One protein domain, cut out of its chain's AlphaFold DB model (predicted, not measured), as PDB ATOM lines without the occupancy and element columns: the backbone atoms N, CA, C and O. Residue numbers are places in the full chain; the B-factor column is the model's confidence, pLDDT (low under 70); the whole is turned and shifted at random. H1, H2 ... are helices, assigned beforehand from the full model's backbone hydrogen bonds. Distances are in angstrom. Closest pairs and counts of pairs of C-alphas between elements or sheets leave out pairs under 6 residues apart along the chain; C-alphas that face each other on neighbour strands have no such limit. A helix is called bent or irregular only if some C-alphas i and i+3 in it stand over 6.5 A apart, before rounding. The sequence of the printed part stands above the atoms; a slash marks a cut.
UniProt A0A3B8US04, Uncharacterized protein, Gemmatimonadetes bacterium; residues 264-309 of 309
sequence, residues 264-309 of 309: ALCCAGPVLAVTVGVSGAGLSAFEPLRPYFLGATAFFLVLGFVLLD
ATOM      1  N   ALA A 264     124.630 180.021  26.329       79.94
ATOM      2  CA  ALA A 264     124.933 178.602  26.529       79.94
ATOM      3  C   ALA A 264     124.099 177.981  27.671       79.94
ATOM      4  O   ALA A 264     123.573 176.875  27.525       79.94
ATOM      5  N   LEU A 265     123.926 178.710  28.777       77.94
ATOM      6  CA  LEU A 265     123.099 178.324  29.925       77.94
ATOM      7  C   LEU A 265     121.603 178.274  29.576       77.94
ATOM      8  O   LEU A 265     120.907 177.385  30.058       77.94
ATOM      9  N   CYS A 266     121.114 179.145  28.691       80.31
ATOM     10  CA  CYS A 266     119.736 179.110  28.192       80.31
ATOM     11  C   CYS A 266     119.428 177.809  27.424       80.31
ATOM     12  O   CYS A 266     118.355 177.229  27.589       80.31
ATOM     13  N   CYS A 267     120.380 177.302  26.633       80.56
ATOM     14  CA  CYS A 267     120.194 176.062  25.871       80.56
ATOM     15  C   CYS A 267     120.471 174.794  26.695       80.56
ATOM     16  O   CYS A 267     119.794 173.781  26.513       80.56
ATOM     17  N   ALA A 268     121.453 174.830  27.599       83.38
ATOM     18  CA  ALA A 268     121.806 173.685  28.440       83.38
ATOM     19  C   ALA A 268     120.903 173.549  29.679       83.38
ATOM     20  O   ALA A 268     120.732 172.441  30.185       83.38
ATOM     21  N   GLY A 269     120.297 174.645  30.145       82.06
ATOM     22  CA  GLY A 269     119.460 174.700  31.345       82.06
ATOM     23  C   GLY A 269     118.309 173.689  31.345       82.06
ATOM     24  O   GLY A 269     118.225 172.899  32.284       82.06
ATOM     25  N   PRO A 270     117.468 173.618  30.294       77.06
ATOM     26  CA  PRO A 270     116.385 172.636  30.223       77.06
ATOM     27  C   PRO A 270     116.884 171.184  30.234       77.06
ATOM     28  O   PRO A 270     116.271 170.320  30.856       77.06
ATOM     29  N   VAL A 271     118.020 170.906  29.586       82.25
ATOM     30  CA  VAL A 271     118.616 169.560  29.542       82.25
ATOM     31  C   VAL A 271     119.180 169.177  30.910       82.25
ATOM     32  O   VAL A 271     118.938 168.068  31.389       82.25
ATOM     33  N   LEU A 272     119.871 170.102  31.579       81.44
ATOM     34  CA  LEU A 272     120.360 169.909  32.942       81.44
ATOM     35  C   LEU A 272     119.192 169.705  33.907       81.44
ATOM     36  O   LEU A 272     119.195 168.720  34.630       81.44
ATOM     37  N   ALA A 273     118.144 170.525  33.843       78.19
ATOM     38  CA  ALA A 273     116.954 170.367  34.678       78.19
ATOM     39  C   ALA A 273     116.286 168.990  34.504       78.19
ATOM     40  O   ALA A 273     115.905 168.363  35.492       78.19
ATOM     41  N   VAL A 274     116.192 168.475  33.272       80.50
ATOM     42  CA  VAL A 274     115.629 167.141  33.009       80.50
ATOM     43  C   VAL A 274     116.564 166.029  33.479       80.50
ATOM     44  O   VAL A 274     116.099 165.090  34.113       80.50
ATOM     45  N   THR A 275     117.868 166.106  33.207       79.81
ATOM     46  CA  THR A 275     118.826 165.070  33.652       79.81
ATOM     47  C   THR A 275     118.902 164.991  35.176       79.81
ATOM     48  O   THR A 275     118.836 163.903  35.746       79.81
ATOM     49  N   VAL A 276     118.928 166.149  35.831       76.88
ATOM     50  CA  VAL A 276     118.918 166.311  37.283       76.88
ATOM     51  C   VAL A 276     117.572 165.816  37.845       76.88
ATOM     52  O   VAL A 276     117.556 164.975  38.743       76.88
ATOM     53  N   GLY A 277     116.437 166.181  37.242       72.31
ATOM     54  CA  GLY A 277     115.109 165.678  37.627       72.31
ATOM     55  C   GLY A 277     114.914 164.163  37.441       72.31
ATOM     56  O   GLY A 277     114.298 163.514  38.288       72.31
ATOM     57  N   VAL A 278     115.473 163.571  36.382       75.06
ATOM     58  CA  VAL A 278     115.409 162.121  36.119       75.06
ATOM     59  C   VAL A 278     116.291 161.340  37.097       75.06
ATOM     60  O   VAL A 278     115.873 160.282  37.568       75.06
ATOM     61  N   SER A 279     117.454 161.876  37.484       70.31
ATOM     62  CA  SER A 279     118.243 161.323  38.595       70.31
ATOM     63  C   SER A 279     117.520 161.447  39.943       70.31
ATOM     64  O   SER A 279     117.639 160.554  40.780       70.31
ATOM     65  N   GLY A 280     116.712 162.494  40.136       63.06
ATOM     66  CA  GLY A 280     115.902 162.695  41.340       63.06
ATOM     67  C   GLY A 280     114.834 161.618  41.567       63.06
ATOM     68  O   GLY A 280     114.576 161.249  42.710       63.06
ATOM     69  N   ALA A 281     114.271 161.036  40.503       65.12
ATOM     70  CA  ALA A 281     113.294 159.950  40.626       65.12
ATOM     71  C   ALA A 281     113.893 158.674  41.262       65.12
ATOM     72  O   ALA A 281     113.193 157.953  41.975       65.12
ATOM     73  N   GLY A 282     115.197 158.429  41.064       63.69
ATOM     74  CA  GLY A 282     115.937 157.336  41.707       63.69
ATOM     75  C   GLY A 282     116.356 157.621  43.155       63.69
ATOM     76  O   GLY A 282     116.632 156.690  43.904       63.69
ATOM     77  N   LEU A 283     116.349 158.890  43.577       55.84
ATOM     78  CA  LEU A 283     116.708 159.330  44.932       55.84
ATOM     79  C   LEU A 283     115.499 159.404  45.877       55.84
ATOM     80  O   LEU A 283     115.571 160.036  46.926       55.84
ATOM     81  N   SER A 284     114.399 158.720  45.551       61.53
ATOM     82  CA  SER A 284     113.224 158.610  46.433       61.53
ATOM     83  C   SER A 284     113.539 157.950  47.791       61.53
ATOM     84  O   SER A 284     112.720 158.025  48.696       61.53
ATOM     85  N   ALA A 285     114.728 157.354  47.951       66.94
ATOM     86  CA  ALA A 285     115.250 156.851  49.224       66.94
ATOM     87  C   ALA A 285     115.850 157.945  50.139       66.94
ATOM     88  O   ALA A 285     116.175 157.665  51.289       66.94
ATOM     89  N   PHE A 286     115.999 159.186  49.660       64.44
ATOM     90  CA  PHE A 286     116.492 160.321  50.444       64.44
ATOM     91  C   PHE A 286     115.390 161.369  50.631       64.44
ATOM     92  O   PHE A 286     115.411 162.456  50.053       64.44
ATOM     93  N   GLU A 287     114.439 161.047  51.506       75.62
ATOM     94  CA  GLU A 287     113.416 161.968  52.016       75.62
ATOM     95  C   GLU A 287     113.948 163.352  52.461       75.62
ATOM     96  O   GLU A 287     113.303 164.354  52.137       75.62
ATOM     97  N   PRO A 288     115.138 163.482  53.091       79.19
ATOM     98  CA  PRO A 288     115.633 164.792  53.522       79.19
ATOM     99  C   PRO A 288     116.238 165.670  52.408       79.19
ATOM    100  O   PRO A 288     116.500 166.845  52.653       79.19
ATOM    101  N   LEU A 289     116.462 165.163  51.187       75.25
ATOM    102  CA  LEU A 289     117.164 165.928  50.136       75.25
ATOM    103  C   LEU A 289     116.233 166.701  49.181       75.25
ATOM    104  O   LEU A 289     116.681 167.583  48.445       75.25
ATOM    105  N   ARG A 290     114.922 166.426  49.227       74.19
ATOM    106  CA  ARG A 290     113.886 167.128  48.445       74.19
ATOM    107  C   ARG A 290     113.921 168.665  48.540       74.19
ATOM    108  O   ARG A 290     113.843 169.297  47.483       74.19
ATOM    109  N   PRO A 291     114.039 169.298  49.726       84.19
ATOM    110  CA  PRO A 291     114.005 170.760  49.817       84.19
ATOM    111  C   PRO A 291     115.221 171.425  49.161       84.19
ATOM    112  O   PRO A 291     115.080 172.480  48.547       84.19
ATOM    113  N   TYR A 292     116.394 170.789  49.209       82.56
ATOM    114  CA  TYR A 292     117.608 171.310  48.572       82.56
ATOM    115  C   TYR A 292     117.491 171.331  47.050       82.56
ATOM    116  O   TYR A 292     117.912 172.288  46.404       82.56
ATOM    117  N   PHE A 293     116.868 170.300  46.482       79.62
ATOM    118  CA  PHE A 293     116.644 170.214  45.045       79.62
ATOM    119  C   PHE A 293     115.686 171.299  44.560       79.62
ATOM    120  O   PHE A 293     116.005 172.023  43.619       79.62
ATOM    121  N   LEU A 294     114.554 171.457  45.256       83.88
ATOM    122  CA  LEU A 294     113.587 172.517  44.973       83.88
ATOM    123  C   LEU A 294     114.239 173.899  45.081       83.88
ATOM    124  O   LEU A 294     114.080 174.718  44.174       83.88
ATOM    125  N   GLY A 295     115.013 174.123  46.148       88.25
ATOM    126  CA  GLY A 295     115.745 175.364  46.390       88.25
ATOM    127  C   GLY A 295     116.750 175.685  45.283       88.25
ATOM    128  O   GLY A 295     116.776 176.814  44.801       88.25
ATOM    129  N   ALA A 296     117.511 174.694  44.812       82.69
ATOM    130  CA  ALA A 296     118.462 174.875  43.717       82.69
ATOM    131  C   ALA A 296     117.766 175.254  42.398       82.69
ATOM    132  O   ALA A 296     118.203 176.186  41.723       82.69
ATOM    133  N   THR A 297     116.653 174.596  42.045       81.12
ATOM    134  CA  THR A 297     115.861 174.974  40.858       81.12
ATOM    135  C   THR A 297     115.240 176.361  40.983       81.12
ATOM    136  O   THR A 297     115.289 177.129  40.025       81.12
ATOM    137  N   ALA A 298     114.682 176.704  42.148       87.88
ATOM    138  CA  ALA A 298     114.102 178.021  42.388       87.88
ATOM    139  C   ALA A 298     115.169 179.120  42.292       87.88
ATOM    140  O   ALA A 298     114.947 180.128  41.627       87.88
ATOM    141  N   PHE A 299     116.352 178.893  42.869       89.25
ATOM    142  CA  PHE A 299     117.486 179.806  42.765       89.25
ATOM    143  C   PHE A 299     117.910 180.026  41.307       89.25
ATOM    144  O   PHE A 299     118.083 181.167  40.889       89.25
ATOM    145  N   PHE A 300     118.013 178.959  40.509       83.25
ATOM    146  CA  PHE A 300     118.376 179.068  39.091       83.25
ATOM    147  C   PHE A 300     117.319 179.810  38.263       83.25
ATOM    148  O   PHE A 300     117.668 180.590  37.379       83.25
ATOM    149  N   LEU A 301     116.034 179.594  38.561       82.38
ATOM    150  CA  LEU A 301     114.926 180.307  37.922       82.38
ATOM    151  C   LEU A 301     114.941 181.799  38.266       82.38
ATOM    152  O   LEU A 301     114.815 182.623  37.366       82.38
ATOM    153  N   VAL A 302     115.140 182.148  39.541       87.38
ATOM    154  CA  VAL A 302     115.228 183.548  39.990       87.38
ATOM    155  C   VAL A 302     116.452 184.228  39.390       87.38
ATOM    156  O   VAL A 302     116.334 185.322  38.851       87.38
ATOM    157  N   LEU A 303     117.613 183.573  39.424       82.75
ATOM    158  CA  LEU A 303     118.836 184.116  38.840       82.75
ATOM    159  C   LEU A 303     118.686 184.313  37.326       82.75
ATOM    160  O   LEU A 303     119.093 185.344  36.803       82.75
ATOM    161  N   GLY A 304     118.057 183.358  36.635       81.81
ATOM    162  CA  GLY A 304     117.733 183.472  35.216       81.81
ATOM    163  C   GLY A 304     116.766 184.616  34.909       81.81
ATOM    164  O   GLY A 304     116.974 185.317  33.928       81.81
ATOM    165  N   PHE A 305     115.751 184.835  35.751       83.06
ATOM    166  CA  PHE A 305     114.808 185.946  35.605       83.06
ATOM    167  C   PHE A 305     115.494 187.302  35.812       83.06
ATOM    168  O   PHE A 305     115.360 188.182  34.974       83.06
ATOM    169  N   VAL A 306     116.309 187.438  36.862       82.62
ATOM    170  CA  VAL A 306     117.061 188.672  37.163       82.62
ATOM    171  C   VAL A 306     118.142 188.976  36.120       82.62
ATOM    172  O   VAL A 306     118.466 190.132  35.901       82.62
ATOM    173  N   LEU A 307     118.726 187.962  35.477       74.44
ATOM    174  CA  LEU A 307     119.679 188.163  34.375       74.44
ATOM    175  C   LEU A 307     119.003 188.550  33.050       74.44
ATOM    176  O   LEU A 307     119.703 188.987  32.134       74.44
ATOM    177  N   LEU A 308     117.695 188.310  32.915       71.25
ATOM    178  CA  LEU A 308     116.933 188.568  31.693       71.25
ATOM    179  C   LEU A 308     116.187 189.915  31.725       71.25
ATOM    180  O   LEU A 308     115.897 190.440  30.649       71.25
ATOM    181  N   ASP A 309     115.881 190.431  32.918       68.31
ATOM    182  CA  ASP A 309     115.279 191.754  33.174       68.31
ATOM    183  C   ASP A 309     116.352 192.863  33.214       68.31
ATOM    184  O   ASP A 309     116.193 193.871  32.486       68.31
TER     185      ASP A 309
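What this domain is: This is residues 264 to 309 of the 309 residues of an uncharacterized protein of Gemmatimonadetes bacterium (UniProt A0A3B8US04). Two long helices, H2 and H1, run side by side in opposite ways, with few contacts between them, and a tight link folds the chain back at one end of the rod. The printed part has 46 residues with two named helices, H1 then H2, and no named strand: all helix. It is loose, with a radius of gyration of the C-alphas of 12.1 A, and spans 38 by 18 by 8 A.

Where its parts are: H2, residues 287 to 308, is 33.7 A long and ends at C-alpha 308 (116.933, 188.568, 31.693). It is irregular: C-alphas 288 and 291 are 7.2 A apart. H1, residues 264 to 282, is 27.6 A long and begins at C-alpha 264 (124.933, 178.602, 26.529). It is only just irregular, C-alphas 267 and 270 being 6.7 A apart, and has a kink of 29 degrees near residue 271.

How they stand to each other: H2 and H1 are close but not clearly touching; their closest C-alphas, of Thr 297 and Ala 273, are 7.8 A apart. They run opposite ways at a shallow tilt of 12 degrees. O i to N i+4 pairs within hydrogen-bond range number 16 of 18 in H2 and 12 of 15 in H1.

The domain as a whole: The C-alphas farthest apart, of Ala 285 and Asp 309, are 38.4 A apart. Residues 281 to 288 stand free. The printed part has no cut. Residues 280 to 286 and 309 have pLDDT under 70.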